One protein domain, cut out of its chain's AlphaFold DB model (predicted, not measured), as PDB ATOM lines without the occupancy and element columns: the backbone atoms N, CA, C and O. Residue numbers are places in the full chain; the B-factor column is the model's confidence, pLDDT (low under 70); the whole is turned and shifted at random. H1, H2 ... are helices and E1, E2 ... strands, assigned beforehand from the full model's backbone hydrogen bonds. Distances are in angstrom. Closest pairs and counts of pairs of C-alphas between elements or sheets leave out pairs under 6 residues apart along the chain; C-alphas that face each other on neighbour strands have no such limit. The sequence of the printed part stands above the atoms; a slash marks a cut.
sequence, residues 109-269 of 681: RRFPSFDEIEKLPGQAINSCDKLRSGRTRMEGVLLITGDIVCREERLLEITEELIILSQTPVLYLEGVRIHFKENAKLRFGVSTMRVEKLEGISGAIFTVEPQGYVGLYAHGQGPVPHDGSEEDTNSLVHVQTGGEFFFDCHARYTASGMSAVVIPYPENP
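AT A GLANCE: This is residues 109 to 269 of the 681 residues of an uncharacterized protein of Ectocarpus sp. CCAP 1310/34 (UniProt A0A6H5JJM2). The chain is wound in stacked turns, a solenoid with three walls of strands. One wall holds E1, residues 141 to 144 of E2, residues 161 to 166 of E3, E5, E8 and E10; a second holds residues 134 to 138 of E2, residues 154 to 158 of E3, residues 176 to 180 of E4, E7 and E9; the third holds residues 148 to 150 of E3, residues 170 to 174 of E4, E6, E12 and E11. The short helix H1 lies outside the turns near the first wall, and the tail after E12 leads away from them. The printed part has 161 residues, with H1 and then E1 to E12 along the chain, mostly strand, the strands forming one branched mixed sheet, parallel but for E12 with E6 and E11. The whole is compact, with a radius of gyration of the C-alphas of 14.7 A and spans of 40 by 39 by 34 A.

HOW THE PARTS SIT: The sheet is twisted, its C-alphas up to 12.9 A off their best plane. E3, residues 148 to 166, bends by 170 degrees at residue 154; E2, residues 134 to 144, is parallel on one side of it, with N 142 and O 163 2.8 A apart. On the other side are E4, residues 170 to 180, and E5, residues 185 to 190, both parallel to E3, with N 156 and O 177 2.8 A apart and N 187 and O 162 2.9 A. E1, residues 122 to 125, is parallel to E2, N 123 to O 141 being 2.9 A. E8, residues 213 to 218, is parallel to E5 at 6 degrees, N 215 to O 186 being 2.9 A, and E10, residues 244 to 247, to E8 at 4 degrees, N 246 to O 214 being 2.8 A. E6, residues 192 to 196, and E7, residues 206 to 208, are parallel to E4, with N 173 and O 194 3.0 A apart and N 207 and O 178 3.0 A. E9, residues 237 to 239, is parallel to E7, N 238 to O 206 being 2.8 A. E12, residues 257 to 261, is antiparallel to E6 at 175 degrees, N 258 to O 195 being 2.8 A, and forms a hairpin with E11, residues 250 to 253, N 252 to O 259 being 2.8 A. H1, residues 114 to 117, is not on the sheet, but only just, with 4 pairs of C-alphas within 10 A; its closest C-alpha pair with E2 is Ile 117 and Val 141, 7.1 A. H1 is too short for an O i to N i+4 pair; its one O i to N i+3 pair is within range.

IN THESE COORDINATES: H1 begins at C-alpha 114, (229.332, 283.235, 292.946). E4 spans 22.6 A, E2 19.3 A, E8 16.3 A, E5 16.1 A, and E3, though 19 residues long, 11.1 A. E12 ends at C-alpha 261, (220.936, 285.859, 313.872).

THE WHOLE: The C-alphas farthest apart, of Ser 133 and Pro 266, are 42.8 A apart. The printed part has no cut; its one long link, E8 to E9, is residues 219 to 236. Mean pLDDT of the printed part is 89.1; residues 263 to 269 are under 70.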
ATOM      1  N   ARG A 109     216.768 292.083 296.101       80.12
ATOM      2  CA  ARG A 109     216.813 291.305 297.354       80.12
ATOM      3  C   ARG A 109     217.418 289.901 297.226       80.12
ATOM      4  O   ARG A 109     217.308 289.107 298.154       80.12
ATOM      5  N   ARG A 110     218.032 289.560 296.092       84.00
ATOM      6  CA  ARG A 110     218.805 288.323 295.970       84.00
ATOM      7  C   ARG A 110     220.236 288.583 296.445       84.00
ATOM      8  O   ARG A 110     220.823 289.610 296.095       84.00
ATOM      9  N   PHE A 111     220.826 287.633 297.169       83.38
ATOM     10  CA  PHE A 111     222.280 287.596 297.313       83.38
ATOM     11  C   PHE A 111     222.930 287.233 295.956       83.38
ATOM     12  O   PHE A 111     222.447 286.298 295.304       83.38
ATOM     13  N   PRO A 112     223.973 287.959 295.505       85.88
ATOM     14  CA  PRO A 112     224.651 287.711 294.238       85.88
ATOM     15  C   PRO A 112     225.129 286.269 294.065       85.88
ATOM     16  O   PRO A 112     225.456 285.579 295.035       85.88
ATOM     17  N   SER A 113     225.157 285.806 292.818       85.56
ATOM     18  CA  SER A 113     225.735 284.501 292.488       85.56
ATOM     19  C   SER A 113     227.260 284.514 292.648       85.56
ATOM     20  O   SER A 113     227.888 285.572 292.648       85.56
ATOM     21  N   PHE A 114     227.876 283.338 292.796       79.81
ATOM     22  CA  PHE A 114     229.332 283.235 292.946       79.81
ATOM     23  C   PHE A 114     230.073 283.930 291.788       79.81
ATOM     24  O   PHE A 114     230.934 284.778 292.017       79.81
ATOM     25  N   ASP A 115     229.628 283.670 290.561       85.56
ATOM     26  CA  ASP A 115     230.134 284.259 289.325       85.56
ATOM     27  C   ASP A 115     229.952 285.790 289.261       85.56
ATOM     28  O   ASP A 115     230.629 286.449 288.475       85.56
ATOM     29  N   GLU A 116     229.026 286.380 290.021       86.38
ATOM     30  CA  GLU A 116     228.878 287.839 290.157       86.38
ATOM     31  C   GLU A 116     229.875 288.400 291.183       86.38
ATOM     32  O   GLU A 116     230.492 289.433 290.936       86.38
ATOM     33  N   ILE A 117     230.079 287.694 292.300       88.44
ATOM     34  CA  ILE A 117     231.008 288.068 293.381       88.44
ATOM     35  C   ILE A 117     232.462 288.033 292.893       88.44
ATOM     36  O   ILE A 117     233.228 288.947 293.184       88.44
ATOM     37  N   GLU A 118     232.845 287.012 292.126       85.94
ATOM     38  CA  GLU A 118     234.221 286.827 291.640       85.94
ATOM     39  C   GLU A 118     234.664 287.900 290.625       85.94
ATOM     40  O   GLU A 118     235.857 288.130 290.444       85.94
ATOM     41  N   LYS A 119     233.713 288.613 290.003       89.94
ATOM     42  CA  LYS A 119     233.982 289.718 289.063       89.94
ATOM     43  C   LYS A 119     234.215 291.075 289.744       89.94
ATOM     44  O   LYS A 119     234.540 292.041 289.057       89.94
ATOM     45  N   LEU A 120     234.017 291.175 291.058       89.69
ATOM     46  CA  LEU A 120     234.130 292.420 291.822       89.69
ATOM     47  C   LEU A 120     235.510 292.543 292.506       89.69
ATOM     48  O   LEU A 120     236.073 291.536 292.940       89.69
ATOM     49  N   PRO A 121     236.070 293.763 292.655       91.12
ATOM     50  CA  PRO A 121     237.383 293.954 293.274       91.12
ATOM     51  C   PRO A 121     237.363 293.534 294.753       91.12
ATOM     52  O   PRO A 121     236.530 294.002 295.524       91.12
ATOM     53  N   GLY A 122     238.266 292.629 295.157       91.19
ATOM     54  CA  GLY A 122     238.186 291.941 296.453       91.19
ATOM     55  C   GLY A 122     239.309 292.265 297.448       91.19
ATOM     56  O   GLY A 122     240.395 291.683 297.353       91.19
ATOM     57  N   GLN A 123     239.025 293.096 298.454       93.94
ATOM     58  CA  GLN A 123     239.933 293.468 299.552       93.94
ATOM     59  C   GLN A 123     239.763 292.556 300.784       93.94
ATOM     60  O   GLN A 123     238.666 292.065 301.045       93.94
ATOM     61  N   ALA A 124     240.824 292.364 301.584       93.88
ATOM     62  CA  ALA A 124     240.777 291.595 302.836       93.88
ATOM     63  C   ALA A 124     241.276 292.378 304.075       93.88
ATOM     64  O   ALA A 124     242.420 292.855 304.119       93.88
ATOM     65  N   ILE A 125     240.443 292.457 305.121       95.62
ATOM     66  CA  ILE A 125     240.752 293.103 306.411       95.62
ATOM     67  C   ILE A 125     240.625 292.131 307.593       95.62
ATOM     68  O   ILE A 125     239.887 291.153 307.534       95.62
ATOM     69  N   ASN A 126     241.375 292.393 308.664       94.38
ATOM     70  CA  ASN A 126     241.506 291.494 309.822       94.38
ATOM     71  C   ASN A 126     241.717 292.224 311.166       94.38
ATOM     72  O   ASN A 126     241.950 291.568 312.175       94.38
ATOM     73  N   SER A 127     241.718 293.559 311.151       95.00
ATOM     74  CA  SER A 127     241.766 294.440 312.320       95.00
ATOM     75  C   SER A 127     241.302 295.841 311.905       95.00
ATOM     76  O   SER A 127     241.220 296.145 310.708       95.00
ATOM     77  N   CYS A 128     241.025 296.708 312.881       95.31
ATOM     78  CA  CYS A 128     240.640 298.095 312.619       95.31
ATOM     79  C   CYS A 128     241.763 298.944 311.986       95.31
ATOM     80  O   CYS A 128     241.473 299.915 311.296       95.31
ATOM     81  N   ASP A 129     243.036 298.570 312.142       93.38
ATOM     82  CA  ASP A 129     244.191 299.349 311.653       93.38
ATOM     83  C   ASP A 129     244.241 299.465 310.119       93.38
ATOM     84  O   ASP A 129     244.886 300.356 309.568       93.38
ATOM     85  N   LYS A 130     243.531 298.574 309.413       92.25
ATOM     86  CA  LYS A 130     243.331 298.635 307.957       92.25
ATOM     87  C   LYS A 130     242.257 299.646 307.524       92.25
ATOM     88  O   LYS A 130     242.129 299.903 306.328       92.25
ATOM     89  N   LEU A 131     241.494 300.215 308.460       92.12
ATOM     90  CA  LEU A 131     240.520 301.280 308.218       92.12
ATOM     91  C   LEU A 131     241.155 302.645 308.505       92.12
ATOM     92  O   LEU A 131     241.755 302.868 309.557       92.12
ATOM     93  N   ARG A 132     240.994 303.590 307.576       89.06
ATOM     94  CA  ARG A 132     241.532 304.949 307.716       89.06
ATOM     95  C   ARG A 132     240.812 305.691 308.838       89.06
ATOM     96  O   ARG A 132     239.583 305.645 308.910       89.06
ATOM     97  N   SER A 133     241.561 306.437 309.649       81.00
ATOM     98  CA  SER A 133     240.996 307.371 310.628       81.00
ATOM     99  C   SER A 133     240.012 308.331 309.954       81.00
ATOM    100  O   SER A 133     240.307 308.907 308.905       81.00
ATOM    101  N   GLY A 134     238.817 308.472 310.531       84.25
ATOM    102  CA  GLY A 134     237.695 309.118 309.857       84.25
ATOM    103  C   GLY A 134     237.035 308.193 308.829       84.25
ATOM    104  O   GLY A 134     236.343 307.253 309.210       84.25
ATOM    105  N   ARG A 135     237.188 308.498 307.532       91.44
ATOM    106  CA  ARG A 135     236.345 307.976 306.437       91.44
ATOM    107  C   ARG A 135     237.119 307.051 305.492       91.44
ATOM    108  O   ARG A 135     238.065 307.482 304.831       91.44
ATOM    109  N   THR A 136     236.670 305.805 305.367       94.19
ATOM    110  CA  THR A 136     237.179 304.821 304.397       94.19
ATOM    111  C   THR A 136     236.107 304.546 303.340       94.19
ATOM    112  O   THR A 136     234.985 304.197 303.691       94.19
ATOM    113  N   ARG A 137     236.437 304.715 302.053       93.94
ATOM    114  CA  ARG A 137     235.565 304.326 300.928       93.94
ATOM    115  C   ARG A 137     235.725 302.843 300.637       93.94
ATOM    116  O   ARG A 137     236.864 302.392 300.548       93.94
ATOM    117  N   MET A 138     234.610 302.137 300.477       93.06
ATOM    118  CA  MET A 138     234.576 300.694 300.246       93.06
ATOM    119  C   MET A 138     233.628 300.342 299.090       93.06
ATOM    120  O   MET A 138     232.484 300.799 299.053       93.06
ATOM    121  N   GLU A 139     234.097 299.484 298.188       93.94
ATOM    122  CA  GLU A 139     233.389 298.980 297.006       93.94
ATOM    123  C   GLU A 139     233.868 297.552 296.672       93.94
ATOM    124  O   GLU A 139     234.911 297.111 297.160       93.94
ATOM    125  N   GLY A 140     233.096 296.807 295.880       94.38
ATOM    126  CA  GLY A 140     233.400 295.434 295.478       94.38
ATOM    127  C   GLY A 140     233.110 294.395 296.565       94.38
ATOM    128  O   GLY A 140     231.975 294.259 297.023       94.38
ATOM    129  N   VAL A 141     234.120 293.622 296.966       95.44
ATOM    130  CA  VAL A 141     234.015 292.565 297.986       95.44
ATOM    131  C   VAL A 141     234.972 292.863 299.135       95.44
ATOM    132  O   VAL A 141     236.186 292.936 298.944       95.44
ATOM    133  N   LEU A 142     234.435 292.972 300.348       95.81
ATOM    134  CA  LEU A 142     235.216 293.083 301.575       95.81
ATOM    135  C   LEU A 142     235.181 291.761 302.333       95.81
ATOM    136  O   LEU A 142     234.171 291.375 302.920       95.81
ATOM    137  N   LEU A 143     236.321 291.087 302.347       95.56
ATOM    138  CA  LEU A 143     236.543 289.871 303.106       95.56
ATOM    139  C   LEU A 143     237.083 290.212 304.501       95.56
ATOM    140  O   LEU A 143     238.205 290.698 304.643       95.56
ATOM    141  N   ILE A 144     236.303 289.922 305.536       96.06
ATOM    142  CA  ILE A 144     236.683 290.117 306.935       96.06
ATOM    143  C   ILE A 144     237.185 288.781 307.501       96.06
ATOM    144  O   ILE A 144     236.511 287.756 307.401       96.06
ATOM    145  N   THR A 145     238.404 288.755 308.043       94.50
ATOM    146  CA  THR A 145     239.081 287.516 308.490       94.50
ATOM    147  C   THR A 145     239.341 287.459 309.996       94.50
ATOM    148  O   THR A 145     240.062 286.579 310.457       94.50
ATOM    149  N   GLY A 146     238.798 288.414 310.743       93.06
ATOM    150  CA  GLY A 146     238.974 288.605 312.178       93.06
ATOM    151  C   GLY A 146     238.172 289.825 312.628       93.06
ATOM    152  O   GLY A 146     237.719 290.603 311.787       93.06
ATOM    153  N   ASP A 147     237.982 289.967 313.934       95.38
ATOM    154  CA  ASP A 147     237.083 290.973 314.498       95.38
ATOM    155  C   ASP A 147     237.613 292.403 314.303       95.38
ATOM    156  O   ASP A 147     238.809 292.679 314.446       95.38
ATOM    157  N   ILE A 148     236.719 293.335 313.968       96.75
ATOM    158  CA  ILE A 148     237.079 294.729 313.673       96.75
ATOM    159  C   ILE A 148     236.683 295.605 314.861       96.75
ATOM    160  O   ILE A 148     235.657 296.279 314.843       96.75
ATOM    161  N   VAL A 149     237.517 295.569 315.900       96.81
ATOM    162  CA  VAL A 149     237.373 296.398 317.105       96.81
ATOM    163  C   VAL A 149     238.208 297.667 316.963       96.81
ATOM    164  O   VAL A 149     239.434 297.606 316.834       96.81
ATOM    165  N   CYS A 150     237.552 298.823 316.974       95.69
ATOM    166  CA  CYS A 150     238.169 300.132 316.800       95.69
ATOM    167  C   CYS A 150     238.191 300.927 318.110       95.69
ATOM    168  O   CYS A 150     237.167 301.071 318.754       95.69
ATOM    169  N   ARG A 151     239.336 301.522 318.481       94.69
ATOM    170  CA  ARG A 151     239.448 302.396 319.678       94.69
ATOM    171  C   ARG A 151     238.813 303.783 319.510       94.69
ATOM    172  O   ARG A 151     238.678 304.530 320.470       94.69
ATOM    173  N   GLU A 152     238.507 304.138 318.274       94.06
ATOM    174  CA  GLU A 152     237.987 305.422 317.823       94.06
ATOM    175  C   GLU A 152     236.933 305.126 316.755       94.06
ATOM    176  O   GLU A 152     237.063 304.139 316.030       94.06
ATOM    177  N   GLU A 153     235.949 306.006 316.586       93.50
ATOM    178  CA  GLU A 153     234.953 305.873 315.522       93.50
ATOM    179  C   GLU A 153     235.623 305.746 314.132       93.50
ATOM    180  O   GLU A 153     236.521 306.518 313.762       93.50
ATOM    181  N   ARG A 154     235.198 304.749 313.348       95.25
ATOM    182  CA  ARG A 154     235.584 304.569 311.942       95.25
ATOM    183  C   ARG A 154     234.341 304.555 311.068       95.25
ATOM    184  O   ARG A 154     233.439 303.746 311.267       95.25
ATOM    185  N   LEU A 155     234.317 305.432 310.070       95.19
ATOM    186  CA  LEU A 155     233.229 305.547 309.110       95.19
ATOM    187  C   LEU A 155     233.593 304.810 307.817       95.19
ATOM    188  O   LEU A 155     234.452 305.261 307.056       95.19
ATOM    189  N   LEU A 156     232.906 303.708 307.538       95.38
ATOM    190  CA  LEU A 156     232.850 303.146 306.193       95.38
ATOM    191  C   LEU A 156     231.812 303.945 305.396       95.38
ATOM    192  O   LEU A 156     230.649 303.989 305.793       95.38
ATOM    193  N   GLU A 157     232.205 304.568 304.282       95.81
ATOM    194  CA  GLU A 157     231.236 305.002 303.271       95.81
ATOM    195  C   GLU A 157     231.217 304.017 302.102       95.81
ATOM    196  O   GLU A 157     232.266 303.568 301.632       95.81
ATOM    197  N   ILE A 158     230.015 303.714 301.626       95.25
ATOM    198  CA  ILE A 158     229.777 302.791 300.521       95.25
ATOM    199  C   ILE A 158     229.198 303.608 299.372       95.25
ATOM    200  O   ILE A 158     228.139 304.224 299.510       95.25
ATOM    201  N   THR A 159     229.950 303.665 298.275       92.00
ATOM    202  CA  THR A 159     229.705 304.548 297.125       92.00
ATOM    203  C   THR A 159     228.882 303.893 296.026       92.00
ATOM    204  O   THR A 159     228.043 304.568 295.439       92.00
ATOM    205  N   GLU A 160     229.098 302.602 295.765       92.38
ATOM    206  CA  GLU A 160     228.434 301.864 294.683       92.38
ATOM    207  C   GLU A 160     227.854 300.534 295.177       92.38
ATOM    208  O   GLU A 160     226.754 300.507 295.720       92.38
ATOM    209  N   GLU A 161     228.564 299.418 295.017       93.25
ATOM    210  CA  GLU A 161     228.132 298.101 295.488       93.25
ATOM    211  C   GLU A 161     229.234 297.472 296.339       93.25
ATOM    212  O   GLU A 161     230.388 297.427 295.920       93.25
ATOM    213  N   LEU A 162     228.882 297.012 297.542       95.19
ATOM    214  CA  LEU A 162     229.772 296.312 298.461       95.19
ATOM    215  C   LEU A 162     229.143 294.988 298.909       95.19
ATOM    216  O   LEU A 162     227.950 294.910 299.216       95.19
ATOM    217  N   ILE A 163     229.966 293.949 299.003       94.94
ATOM    218  CA  ILE A 163     229.598 292.645 299.554       94.94
ATOM    219  C   ILE A 163     230.554 292.329 300.704       94.94
ATOM    220  O   ILE A 163     231.740 292.098 300.480       94.94
ATOM    221  N   ILE A 164     230.051 292.327 301.940       95.12
ATOM    222  CA  ILE A 164     230.829 291.944 303.124       95.12
ATOM    223  C   ILE A 164     230.672 290.440 303.349       95.12
ATOM    224  O   ILE A 164     229.565 289.948 303.575       95.12
ATOM    225  N   LEU A 165     231.789 289.717 303.311       94.06
ATOM    226  CA  LEU A 165     231.892 288.288 303.617       94.06
ATOM    227  C   LEU A 165     232.772 288.105 304.854       94.06
ATOM    228  O   LEU A 165     233.800 288.771 304.958       94.06
ATOM    229  N   SER A 166     232.431 287.181 305.756       93.38
ATOM    230  CA  SER A 166     233.309 286.841 306.889       93.38
ATOM    231  C   SER A 166     233.886 285.428 306.798       93.38
ATOM    232  O   SER A 166     233.195 284.492 306.394       93.38
ATOM    233  N   GLN A 167     235.144 285.264 307.221       89.31
ATOM    234  CA  GLN A 167     235.724 283.955 307.555       89.31
ATOM    235  C   GLN A 167     235.333 283.499 308.970       89.31
ATOM    236  O   GLN A 167     235.364 282.302 309.255       89.31
ATOM    237  N   THR A 168     234.982 284.432 309.862       88.25
ATOM    238  CA  THR A 168     234.566 284.127 311.236       88.25
ATOM    239  C   THR A 168     233.094 283.679 311.279       88.25
ATOM    240  O   THR A 168     232.276 284.158 310.489       88.25
ATOM    241  N   PRO A 169     232.709 282.771 312.201       86.50
ATOM    242  CA  PRO A 169     231.312 282.345 312.359       86.50
ATOM    243  C   PRO A 169     230.415 283.444 312.959       86.50
ATOM    244  O   PRO A 169     229.199 283.439 312.752       86.50
ATOM    245  N   VAL A 170     231.018 284.401 313.668       90.44
ATOM    246  CA  VAL A 170     230.393 285.638 314.140       90.44
ATOM    247  C   VAL A 170     231.211 286.788 313.573       90.44
ATOM    248  O   VAL A 170     232.393 286.904 313.885       90.44
ATOM    249  N   LEU A 171     230.618 287.621 312.720       93.69
ATOM    250  CA  LEU A 171     231.229 288.885 312.326       93.69
ATOM    251  C   LEU A 171     231.036 289.891 313.467       93.69
ATOM    252  O   LEU A 171     229.919 290.378 313.641       93.69
ATOM    253  N   TYR A 172     232.095 290.189 314.222       95.38
ATOM    254  CA  TYR A 172     232.084 291.242 315.239       95.38
ATOM    255  C   TYR A 172     232.712 292.537 314.700       95.38
ATOM    256  O   TYR A 172     233.834 292.538 314.182       95.38
ATOM    257  N   LEU A 173     231.966 293.637 314.808       96.31
ATOM    258  CA  LEU A 173     232.392 294.996 314.466       96.31
ATOM    259  C   LEU A 173     232.119 295.907 315.673       96.31
ATOM    260  O   LEU A 173     230.982 295.978 316.131       96.31
ATOM    261  N   GLU A 174     233.109 296.649 316.154       96.88
ATOM    262  CA  GLU A 174     232.949 297.576 317.284       96.88
ATOM    263  C   GLU A 174     233.577 298.932 316.943       96.88
ATOM    264  O   GLU A 174     234.710 299.003 316.464       96.88
ATOM    265  N   GLY A 175     232.828 300.020 317.141       95.06
ATOM    266  CA  GLY A 175     233.255 301.376 316.769       95.06
ATOM    267  C   GLY A 175     233.214 301.673 315.267       95.06
ATOM    268  O   GLY A 175     233.719 302.708 314.830       95.06
ATOM    269  N   VAL A 176     232.598 300.794 314.471       95.62
ATOM    270  CA  VAL A 176     232.432 300.961 313.022       95.62
ATOM    271  C   VAL A 176     231.020 301.453 312.706       95.62
ATOM    272  O   VAL A 176     230.036 300.799 313.046       95.62
ATOM    273  N   ARG A 177     230.915 302.581 311.998       95.00
ATOM    274  CA  ARG A 177     229.661 303.086 311.415       95.00
ATOM    275  C   ARG A 177     229.688 302.957 309.903       95.00
ATOM    276  O   ARG A 177     230.746 303.062 309.281       95.00
ATOM    277  N   ILE A 178     228.521 302.731 309.314       95.44
ATOM    278  CA  ILE A 178     228.371 302.391 307.901       95.44
ATOM    279  C   ILE A 178     227.355 303.341 307.263       95.44
ATOM    280  O   ILE A 178     226.168 303.342 307.595       95.44
ATOM    281  N   HIS A 179     227.850 304.166 306.345       94.62
ATOM    282  CA  HIS A 179     227.087 305.179 305.627       94.62
ATOM    283  C   HIS A 179     226.932 304.786 304.159       94.62
ATOM    284  O   HIS A 179     227.920 304.604 303.442       94.62
ATOM    285  N   PHE A 180     225.692 304.673 303.701       91.81
ATOM    286  CA  PHE A 180     225.367 304.293 302.329       91.81
ATOM    287  C   PHE A 180     225.024 305.545 301.551       91.81
ATOM    288  O   PHE A 180     224.132 306.284 301.968       91.81
ATOM    289  N   LYS A 181     225.714 305.767 300.434       92.69
ATOM    290  CA  LYS A 181     225.353 306.836 299.509       92.69
ATOM    291  C   LYS A 181     224.035 306.568 298.791       92.69
ATOM    292  O   LYS A 181     223.565 305.431 298.726       92.69
ATOM    293  N   GLU A 182     223.484 307.618 298.193       91.56
ATOM    294  CA  GLU A 182     222.361 307.513 297.274       91.56
ATOM    295  C   GLU A 182     222.632 306.429 296.214       91.56
ATOM    296  O   GLU A 182     223.706 306.388 295.614       91.56
ATOM    297  N   ASN A 183     221.659 305.542 295.987       89.56
ATOM    298  CA  ASN A 183     221.747 304.369 295.097       89.56
ATOM    299  C   ASN A 183     222.748 303.258 295.498       89.56
ATOM    300  O   ASN A 183     222.777 302.213 294.837       89.56
ATOM    301  N   ALA A 184     223.531 303.421 296.570       93.38
ATOM    302  CA  ALA A 184     224.523 302.432 296.983       93.38
ATOM    303  C   ALA A 184     223.884 301.137 297.517       93.38
ATOM    304  O   ALA A 184     222.795 301.144 298.093       93.38
ATOM    305  N   LYS A 185     224.570 300.002 297.356       92.62
ATOM    306  CA  LYS A 185     224.102 298.671 297.768       92.62
ATOM    307  C   LYS A 185     225.128 298.009 298.682       92.62
ATOM    308  O   LYS A 185     226.264 297.809 298.269       92.62
ATOM    309  N   LEU A 186     224.724 297.583 299.874       93.44
ATOM    310  CA  LEU A 186     225.493 296.643 300.692       93.44
ATOM    311  C   LEU A 186     224.757 295.317 300.802       93.44
ATOM    312  O   LEU A 186     223.548 295.286 301.046       93.44
ATOM    313  N   ARG A 187     225.504 294.216 300.711       93.44
ATOM    314  CA  ARG A 187     225.037 292.916 301.189       93.44
ATOM    315  C   ARG A 187     226.024 292.253 302.141       93.44
ATOM    316  O   ARG A 187     227.214 292.193 301.855       93.44
ATOM    317  N   PHE A 188     225.519 291.715 303.245       92.56
ATOM    318  CA  PHE A 188     226.290 290.873 304.161       92.56
ATOM    319  C   PHE A 188     226.015 289.397 303.864       92.56
ATOM    320  O   PHE A 188     224.869 288.966 303.979       92.56
ATOM    321  N   GLY A 189     227.050 288.633 303.516       91.19
ATOM    322  CA  GLY A 189     227.023 287.171 303.430       91.19
ATOM    323  C   GLY A 189     227.816 286.576 304.589       91.19
ATOM    324  O   GLY A 189     229.024 286.365 304.484       91.19
ATOM    325  N   VAL A 190     227.147 286.344 305.716       89.75
ATOM    326  CA  VAL A 190     227.779 285.988 307.001       89.75
ATOM    327  C   VAL A 190     227.047 284.827 307.665       89.75
ATOM    328  O   VAL A 190     225.886 284.570 307.362       89.75
ATOM    329  N   SER A 191     227.706 284.105 308.576       87.75
ATOM    330  CA  SER A 191     227.000 283.139 309.434       87.75
ATOM    331  C   SER A 191     226.122 283.899 310.433       87.75
ATOM    332  O   SER A 191     224.902 283.840 310.330       87.75
ATOM    333  N   THR A 192     226.725 284.690 311.320       90.62
ATOM    334  CA  THR A 192     226.029 285.641 312.208       90.62
ATOM    335  C   THR A 192     226.781 286.969 312.257       90.62
ATOM    336  O   THR A 192     227.937 287.037 311.827       90.62
ATOM    337  N   MET A 193     226.146 288.026 312.763       93.50
ATOM    338  CA  MET A 193     226.762 289.348 312.915       93.50
ATOM    339  C   MET A 193     226.416 289.967 314.272       93.50
ATOM    340  O   MET A 193     225.296 289.800 314.750       93.50
ATOM    341  N   ARG A 194     227.349 290.729 314.846       94.19
ATOM    342  CA  ARG A 194     227.149 291.631 315.986       94.19
ATOM    343  C   ARG A 194     227.924 292.925 315.721       94.19
ATOM    344  O   ARG A 194     229.118 292.870 315.437       94.19
ATOM    345  N   VAL A 195     227.245 294.068 315.764       95.06
ATOM    346  CA  VAL A 195     227.830 295.390 315.481       95.06
ATOM    347  C   VAL A 195     227.506 296.340 316.617       95.06
ATOM    348  O   VAL A 195     226.333 296.507 316.941       95.06
ATOM    349  N   GLU A 196     228.515 296.969 317.213       95.75
ATOM    350  CA  GLU A 196     228.353 297.782 318.423       95.75
ATOM    351  C   GLU A 196     229.006 299.164 318.281       95.75
ATOM    352  O   GLU A 196     230.075 299.333 317.686       95.75
ATOM    353  N   LYS A 197     228.339 300.184 318.827       95.25
ATOM    354  CA  LYS A 197     228.903 301.525 319.018       95.25
ATOM    355  C   LYS A 197     229.885 301.489 320.187       95.25
ATOM    356  O   LYS A 197     229.656 300.771 321.158       95.25
ATOM    357  N   LEU A 198     230.907 302.341 320.133       94.00
ATOM    358  CA  LEU A 198     231.727 302.620 321.311       94.00
ATOM    359  C   LEU A 198     230.902 303.328 322.387       94.00
ATOM    360  O   LEU A 198     229.971 304.083 322.084       94.00
ATOM    361  N   GLU A 199     231.273 303.099 323.644       90.69
ATOM    362  CA  GLU A 199     230.633 303.724 324.796       90.69
ATOM    363  C   GLU A 199     230.662 305.261 324.682       90.69
ATOM    364  O   GLU A 199     231.659 305.865 324.282       90.69
ATOM    365  N   GLY A 200     229.529 305.902 324.980       88.12
ATOM    366  CA  GLY A 200     229.352 307.351 324.855       88.12
ATOM    367  C   GLY A 200     229.085 307.884 323.437       88.12
ATOM    368  O   GLY A 200     228.698 309.048 323.318       88.12
ATOM    369  N   ILE A 201     229.218 307.087 322.366       87.00
ATOM    370  CA  ILE A 201     228.931 307.557 320.997       87.00
ATOM    371  C   ILE A 201     227.428 307.501 320.689       87.00
ATOM    372  O   ILE A 201     226.784 306.448 320.739       87.00
ATOM    373  N   SER A 202     226.868 308.656 320.322       85.44
ATOM    374  CA  SER A 202     225.471 308.821 319.923       85.44
ATOM    375  C   SER A 202     225.269 308.729 318.402       85.44
ATOM    376  O   SER A 202     226.150 309.047 317.603       85.44
ATOM    377  N   GLY A 203     224.067 308.309 317.997       88.81
ATOM    378  CA  GLY A 203     223.660 308.178 316.594       88.81
ATOM    379  C   GLY A 203     223.585 306.735 316.086       88.81
ATOM    380  O   GLY A 203     223.843 305.776 316.814       88.81
ATOM    381  N   ALA A 204     223.197 306.603 314.815       93.69
ATOM    382  CA  ALA A 204     222.983 305.320 314.153       93.69
ATOM    383  C   ALA A 204     224.296 304.644 313.726       93.69
ATOM    384  O   ALA A 204     225.217 305.310 313.234       93.69
ATOM    385  N   ILE A 205     224.343 303.316 313.858       95.00
ATOM    386  CA  ILE A 205     225.378 302.435 313.296       95.00
ATOM    387  C   ILE A 205     225.288 302.455 311.768       95.00
ATOM    388  O   ILE A 205     226.302 302.586 311.082       95.00
ATOM    389  N   PHE A 206     224.065 302.354 311.249       95.31
ATOM    390  CA  PHE A 206     223.750 302.322 309.827       95.31
ATOM    391  C   PHE A 206     222.993 303.592 309.425       95.31
ATOM    392  O   PHE A 206     221.965 303.898 310.022       95.31
ATOM    393  N   THR A 207     223.456 304.297 308.390       95.44
ATOM    394  CA  THR A 207     222.790 305.503 307.862       95.44
ATOM    395  C   THR A 207     222.626 305.388 306.349       95.44
ATOM    396  O   THR A 207     223.608 305.508 305.615       95.44
ATOM    397  N   VAL A 208     221.401 305.127 305.883       94.62
ATOM    398  CA  VAL A 208     221.069 304.865 304.470       94.62
ATOM    399  C   VAL A 208     220.504 306.123 303.802       94.62
ATOM    400  O   VAL A 208     219.425 306.574 304.181       94.62
ATOM    401  N   GLU A 209     221.201 306.682 302.807       93.94
ATOM    402  CA  GLU A 209     220.667 307.738 301.925       93.94
ATOM    403  C   GLU A 209     219.540 307.205 300.997       93.94
ATOM    404  O   GLU A 209     219.382 305.986 300.839       93.94
ATOM    405  N   PRO A 210     218.728 308.085 300.368       92.31
ATOM    406  CA  PRO A 210     217.645 307.685 299.468       92.31
ATOM    407  C   PRO A 210     218.110 306.749 298.350       92.31
ATOM    408  O   PRO A 210     219.247 306.798 297.899       92.31
ATOM    409  N   GLN A 211     217.235 305.860 297.886       88.38
ATOM    410  CA  GLN A 211     217.548 304.835 296.880       88.38
ATOM    411  C   GLN A 211     218.665 303.844 297.275       88.38
ATOM    412  O   GLN A 211     218.864 302.867 296.552       88.38
ATOM    413  N   GLY A 212     219.352 304.017 298.411       89.69
ATOM    414  CA  GLY A 212     220.297 303.050 298.961       89.69
ATOM    415  C   GLY A 212     219.615 301.738 299.362       89.69
ATOM    416  O   GLY A 212     218.401 301.686 299.574       89.69
ATOM    417  N   TYR A 213     220.383 300.654 299.440       90.69
ATOM    418  CA  TYR A 213     219.901 299.323 299.808       90.69
ATOM    419  C   TYR A 213     220.878 298.603 300.735       90.69
ATOM    420  O   TYR A 213     222.047 298.420 300.388       90.69
ATOM    421  N   VAL A 214     220.380 298.106 301.864       90.75
ATOM    422  CA  VAL A 214     221.107 297.176 302.736       90.75
ATOM    423  C   VAL A 214     220.353 295.854 302.785       90.75
ATOM    424  O   VAL A 214     219.182 295.824 303.155       90.75
ATOM    425  N   GLY A 215     221.018 294.761 302.420       90.75
ATOM    426  CA  GLY A 215     220.495 293.403 302.563       90.75
ATOM    427  C   GLY A 215     221.392 292.563 303.464       90.75
ATOM    428  O   GLY A 215     222.562 292.361 303.141       90.75
ATOM    429  N   LEU A 216     220.871 292.045 304.570       89.50
ATOM    430  CA  LEU A 216     221.635 291.170 305.457       89.50
ATOM    431  C   LEU A 216     221.133 289.727 305.384       89.50
ATOM    432  O   LEU A 216     219.970 289.449 305.671       89.50
ATOM    433  N   TYR A 217     222.052 288.826 305.033       87.62
ATOM    434  CA  TYR A 217     221.806 287.410 304.783       87.62
ATOM    435  C   TYR A 217     222.663 286.596 305.764       87.62
ATOM    436  O   TYR A 217     223.782 286.170 305.457       87.62
ATOM    437  N   ALA A 218     222.153 286.453 306.989       84.81
ATOM    438  CA  ALA A 218     222.710 285.543 307.984       84.81
ATOM    439  C   ALA A 218     222.221 284.112 307.705       84.81
ATOM    440  O   ALA A 218     221.077 283.919 307.306       84.81
ATOM    441  N   HIS A 219     223.069 283.106 307.936       80.88
ATOM    442  CA  HIS A 219     222.705 281.684 307.779       80.88
ATOM    443  C   HIS A 219     223.036 280.810 309.000       80.88
ATOM    444  O   HIS A 219     222.819 279.600 308.986       80.88
ATOM    445  N   GLY A 220     223.600 281.405 310.050       76.38
ATOM    446  CA  GLY A 220     223.985 280.738 311.284       76.38
ATOM    447  C   GLY A 220     223.051 281.069 312.443       76.38
ATOM    448  O   GLY A 220     222.510 282.171 312.549       76.38
ATOM    449  N   GLN A 221     222.928 280.108 313.351       79.81
ATOM    450  CA  GLN A 221     222.478 280.355 314.718       79.81
ATOM    451  C   GLN A 221     223.643 280.962 315.515       79.81
ATOM    452  O   GLN A 221     224.810 280.676 315.239       79.81
ATOM    453  N   GLY A 222     223.336 281.794 316.507       73.19
ATOM    454  CA  GLY A 222     224.323 282.480 317.337       73.19
ATOM    455  C   GLY A 222     223.707 283.026 318.624       73.19
ATOM    456  O   GLY A 222     222.496 282.900 318.822       73.19
ATOM    457  N   PRO A 223     224.523 283.616 319.512       76.19
ATOM    458  CA  PRO A 223     224.041 284.149 320.778       76.19
ATOM    459  C   PRO A 223     223.113 285.347 320.543       76.19
ATOM    460  O   PRO A 223     223.517 286.370 319.990       76.19
ATOM    461  N   VAL A 224     221.867 285.226 321.000       82.06
ATOM    462  CA  VAL A 224     220.945 286.360 321.111       82.06
ATOM    463  C   VAL A 224     221.320 287.160 322.371       82.06
ATOM    464  O   VAL A 224     221.409 286.560 323.448       82.06
ATOM    465  N   PRO A 225     221.561 288.484 322.275       85.50
ATOM    466  CA  PRO A 225     221.812 289.312 323.453       85.50
ATOM    467  C   PRO A 225     220.599 289.267 324.390       85.50
ATOM    468  O   PRO A 225     219.458 289.342 323.935       85.50
ATOM    469  N   HIS A 226     220.836 289.094 325.694       85.75
ATOM    470  CA  HIS A 226     219.765 288.888 326.683       85.75
ATOM    471  C   HIS A 226     218.881 290.133 326.877       85.75
ATOM    472  O   HIS A 226     217.720 290.017 327.256       85.75
ATOM    473  N   ASP A 227     219.421 291.308 326.569       90.12
ATOM    474  CA  ASP A 227     218.775 292.620 326.515       90.12
ATOM    475  C   ASP A 227     218.266 292.990 325.100       90.12
ATOM    476  O   ASP A 227     217.877 294.129 324.849       90.12
ATOM    477  N   GLY A 228     218.266 292.037 324.157       89.94
ATOM    478  CA  GLY A 228     217.949 292.257 322.744       89.94
ATOM    479  C   GLY A 228     216.457 292.381 322.417       89.94
ATOM    480  O   GLY A 228     215.757 291.370 322.275       89.94
ATOM    481  N   SER A 229     216.004 293.608 322.169       92.25
ATOM    482  CA  SER A 229     214.704 293.944 321.565       92.25
ATOM    483  C   SER A 229     214.621 293.495 320.097       92.25
ATOM    484  O   SER A 229     215.641 293.464 319.413       92.25
ATOM    485  N   GLU A 230     213.430 293.182 319.575       91.06
ATOM    486  CA  GLU A 230     213.214 293.038 318.116       91.06
ATOM    487  C   GLU A 230     213.005 294.389 317.412       91.06
ATOM    488  O   GLU A 230     213.254 294.510 316.214       91.06
ATOM    489  N   GLU A 231     212.595 295.416 318.159       92.44
ATOM    490  CA  GLU A 231     212.419 296.786 317.676       92.44
ATOM    491  C   GLU A 231     213.666 297.632 317.967       92.44
ATOM    492  O   GLU A 231     214.206 297.588 319.077       92.44
ATOM    493  N   ASP A 232     214.095 298.442 316.995       93.44
ATOM    494  CA  ASP A 232     215.218 299.378 317.136       93.44
ATOM    495  C   ASP A 232     214.811 300.648 317.903       93.44
ATOM    496  O   ASP A 232     214.717 301.753 317.365       93.44
ATOM    497  N   THR A 233     214.572 300.486 319.201       93.25
ATOM    498  CA  THR A 233     214.219 301.579 320.122       93.25
ATOM    499  C   THR A 233     215.335 302.616 320.294       93.25
ATOM    500  O   THR A 233     215.077 303.708 320.796       93.25
ATOM    501  N   ASN A 234     216.561 302.310 319.853       92.12
ATOM    502  CA  ASN A 234     217.752 303.147 320.021       92.12
ATOM    503  C   ASN A 234     218.219 303.825 318.718       92.12
ATOM    504  O   ASN A 234     219.259 304.489 318.719       92.12
ATOM    505  N   SER A 235     217.456 303.689 317.622       93.75
ATOM    506  CA  SER A 235     217.763 304.260 316.299       93.75
ATOM    507  C   SER A 235     219.176 303.916 315.801       93.75
ATOM    508  O   SER A 235     219.903 304.769 315.284       93.75
ATOM    509  N   LEU A 236     219.585 302.659 315.975       93.94
ATOM    510  CA  LEU A 236     220.834 302.106 315.454       93.94
ATOM    511  C   LEU A 236     220.832 301.997 313.919       93.94
ATOM    512  O   LEU A 236     221.906 302.007 313.311       93.94
ATOM    513  N   VAL A 237     219.657 301.931 313.293       94.69
ATOM    514  CA  VAL A 237     219.442 301.883 311.845       94.69
ATOM    515  C   VAL A 237     218.608 303.088 311.402       94.69
ATOM    516  O   VAL A 237     217.387 303.119 311.539       94.69
ATOM    517  N   HIS A 238     219.261 304.086 310.809       95.12
ATOM    518  CA  HIS A 238     218.597 305.236 310.204       95.12
ATOM    519  C   HIS A 238     218.457 305.052 308.688       95.12
ATOM    520  O   HIS A 238     219.452 304.946 307.969       95.12
ATOM    521  N   VAL A 239     217.221 305.055 308.187       94.06
ATOM    522  CA  VAL A 239     216.904 304.936 306.755       94.06
ATOM    523  C   VAL A 239     216.201 306.211 306.299       94.06
ATOM    524  O   VAL A 239     215.113 306.523 306.779       94.06
ATOM    525  N   GLN A 240     216.813 306.955 305.377       93.69
ATOM    526  CA  GLN A 240     216.194 308.143 304.789       93.69
ATOM    527  C   GLN A 240     215.082 307.755 303.802       93.69
ATOM    528  O   GLN A 240     215.062 306.650 303.256       93.69
ATOM    529  N   THR A 241     214.154 308.679 303.547       92.75
ATOM    530  CA  THR A 241     212.993 308.463 302.670       92.75
ATOM    531  C   THR A 241     213.402 307.925 301.295       92.75
ATOM    532  O   THR A 241     214.070 308.605 300.523       92.75
ATOM    533  N   GLY A 242     212.966 306.703 300.974       88.88
ATOM    534  CA  GLY A 242     213.277 306.025 299.711       88.88
ATOM    535  C   GLY A 242     214.519 305.126 299.740       88.88
ATOM    536  O   GLY A 242     214.790 304.466 298.738       88.88
ATOM    537  N   GLY A 243     215.265 305.072 300.846       90.88
ATOM    538  CA  GLY A 243     216.215 303.992 301.119       90.88
ATOM    539  C   GLY A 243     215.494 302.691 301.502       90.88
ATOM    540  O   GLY A 243     214.346 302.705 301.949       90.88
ATOM    541  N   GLU A 244     216.159 301.551 301.333       90.06
ATOM    542  CA  GLU A 244     215.657 300.226 301.711       90.06
ATOM    543  C   GLU A 244     216.625 299.521 302.673       90.06
ATOM    544  O   GLU A 244     217.819 299.406 302.399       90.06
ATOM    545  N   PHE A 245     216.095 298.965 303.765       88.50
ATOM    546  CA  PHE A 245     216.809 298.025 304.632       88.50
ATOM    547  C   PHE A 245     216.043 296.696 304.658       88.50
ATOM    548  O   PHE A 245     214.814 296.682 304.752       88.50
ATOM    549  N   PHE A 246     216.751 295.578 304.523       88.88
ATOM    550  CA  PHE A 246     216.181 294.240 304.420       88.88
ATOM    551  C   PHE A 246     217.005 293.220 305.216       88.88
ATOM    552  O   PHE A 246     218.224 293.131 305.060       88.88
ATOM    553  N   PHE A 247     216.313 292.414 306.020       84.88
ATOM    554  CA  PHE A 247     216.871 291.272 306.737       84.88
ATOM    555  C   PHE A 247     216.245 289.979 306.212       84.88
ATOM    556  O   PHE A 247     215.023 289.889 306.110       84.88
ATOM    557  N   ASP A 248     217.082 288.976 305.946       83.56
ATOM    558  CA  ASP A 248     216.682 287.587 305.668       83.56
ATOM    559  C   ASP A 248     216.821 286.708 306.938       83.56
ATOM    560  O   ASP A 248     217.053 285.503 306.884       83.56
ATOM    561  N   CYS A 249     216.776 287.345 308.113       84.81
ATOM    562  CA  CYS A 249     216.981 286.756 309.437       84.81
ATOM    563  C   CYS A 249     216.373 287.661 310.528       84.81
ATOM    564  O   CYS A 249     215.830 288.724 310.226       84.81
ATOM    565  N   HIS A 250     216.511 287.296 311.805       87.94
ATOM    566  CA  HIS A 250     216.067 288.149 312.910       87.94
ATOM    567  C   HIS A 250     217.180 289.117 313.327       87.94
ATOM    568  O   HIS A 250     218.320 288.708 313.568       87.94
ATOM    569  N   ALA A 251     216.839 290.400 313.433       90.75
ATOM    570  CA  ALA A 251     217.672 291.411 314.070       90.75
ATOM    571  C   ALA A 251     217.287 291.552 315.550       90.75
ATOM    572  O   ALA A 251     216.125 291.371 315.919       90.75
ATOM    573  N   ARG A 252     218.272 291.852 316.398       92.75
ATOM    574  CA  ARG A 252     218.113 292.084 317.834       92.75
ATOM    575  C   ARG A 252     218.929 293.306 318.245       92.75
ATOM    576  O   ARG A 252     220.127 293.347 317.977       92.75
ATOM    577  N   TYR A 253     218.287 294.277 318.883       94.44
ATOM    578  CA  TYR A 253     218.837 295.600 319.184       94.44
ATOM    579  C   TYR A 253     218.984 295.799 320.696       94.44
ATOM    580  O   TYR A 253     218.052 295.527 321.454       94.44
ATOM    581  N   THR A 254     220.142 296.292 321.123       94.31
ATOM    582  CA  THR A 254     220.439 296.738 322.493       94.31
ATOM    583  C   THR A 254     220.603 298.266 322.515       94.31
ATOM    584  O   THR A 254     220.372 298.938 321.508       94.31
ATOM    585  N   ALA A 255     221.014 298.854 323.644       92.44
ATOM    586  CA  ALA A 255     221.315 300.292 323.722       92.44
ATOM    587  C   ALA A 255     222.519 300.713 322.844       92.44
ATOM    588  O   ALA A 255     222.556 301.813 322.269       92.44
ATOM    589  N   SER A 256     223.518 299.835 322.737       93.31
ATOM    590  CA  SER A 256     224.795 300.087 322.060       93.31
ATOM    591  C   SER A 256     224.935 299.376 320.714       93.31
ATOM    592  O   SER A 256     225.682 299.872 319.870       93.31
ATOM    593  N   GLY A 257     224.242 298.258 320.485       93.62
ATOM    594  CA  GLY A 257     224.566 297.343 319.393       93.62
ATOM    595  C   GLY A 257     223.393 296.586 318.778       93.62
ATOM    596  O   GLY A 257     222.275 296.563 319.284       93.62
ATOM    597  N   MET A 258     223.675 295.965 317.637       93.62
ATOM    598  CA  MET A 258     222.738 295.183 316.841       93.62
ATOM    599  C   MET A 258     223.351 293.821 316.508       93.62
ATOM    600  O   MET A 258     224.404 293.740 315.871       93.62
ATOM    601  N   SER A 259     222.656 292.749 316.873       91.94
ATOM    602  CA  SER A 259     222.975 291.377 316.475       91.94
ATOM    603  C   SER A 259     222.014 290.899 315.391       91.94
ATOM    604  O   SER A 259     220.813 291.146 315.469       91.94
ATOM    605  N   ALA A 260     222.521 290.186 314.389       88.31
ATOM    606  CA  ALA A 260     221.720 289.561 313.343       88.31
ATOM    607  C   ALA A 260     221.970 288.049 313.317       88.31
ATOM    608  O   ALA A 260     223.107 287.589 313.148       88.31
ATOM    609  N   VAL A 261     220.896 287.286 313.532       77.25
ATOM    610  CA  VAL A 261     220.936 285.859 313.872       77.25
ATOM    611  C   VAL A 261     219.791 285.125 313.173       77.25
ATOM    612  O   VAL A 261     218.657 285.608 313.131       77.25
ATOM    613  N   VAL A 262     220.050 283.917 312.668       76.69
ATOM    614  CA  VAL A 262     218.969 282.994 312.307       76.69
ATOM    615  C   VAL A 262     218.467 282.329 313.587       76.69
ATOM    616  O   VAL A 262     219.085 281.392 314.094       76.69
ATOM    617  N   ILE A 263     217.348 282.822 314.123       57.66
ATOM    618  CA  ILE A 263     216.546 282.070 315.099       57.66
ATOM    619  C   ILE A 263     216.106 280.763 314.408       57.66
ATOM    620  O   ILE A 263     215.741 280.810 313.231       57.66
ATOM    621  N   PRO A 264     216.192 279.592 315.069       51.31
ATOM    622  CA  PRO A 264     216.041 278.290 314.419       51.31
ATOM    623  C   PRO A 264     214.683 278.079 313.728       51.31
ATOM    624  O   PRO A 264     213.705 277.665 314.346       51.31
ATOM    625  N   TYR A 265     214.678 278.252 312.405       40.25
ATOM    626  CA  TYR A 265     213.758 277.587 311.484       40.25
ATOM    627  C   TYR A 265     214.449 276.353 310.864       40.25
ATOM    628  O   TYR A 265     215.678 276.332 310.755       40.25
ATOM    629  N   PRO A 266     213.700 275.300 310.478       44.03
ATOM    630  CA  PRO A 266     214.269 273.977 310.189       44.03
ATOM    631  C   PRO A 266     215.037 273.854 308.859       44.03
ATOM    632  O   PRO A 266     215.655 272.819 308.617       44.03
ATOM    633  N   GLU A 267     215.029 274.874 307.996       43.75
ATOM    634  CA  GLU A 267     215.685 274.842 306.681       43.75
ATOM    635  C   GLU A 267     216.991 275.655 306.697       43.75
ATOM    636  O   GLU A 267     217.011 276.863 306.478       43.75
ATOM    637  N   ASN A 268     218.106 274.977 306.987       42.47
ATOM    638  CA  ASN A 268     219.438 275.579 307.107       42.47
ATOM    639  C   ASN A 268     220.147 275.662 305.729       42.47
ATOM    640  O   ASN A 268     220.450 274.609 305.153       42.47
ATOM    641  N   PRO A 269     220.464 276.860 305.187       52.00
ATOM    642  CA  PRO A 269     221.062 277.017 303.859       52.00
ATOM    643  C   PRO A 269     222.582 276.761 303.871       52.00
ATOM    644  O   PRO A 269     223.413 277.634 303.615       52.00
TER     645      PRO A 269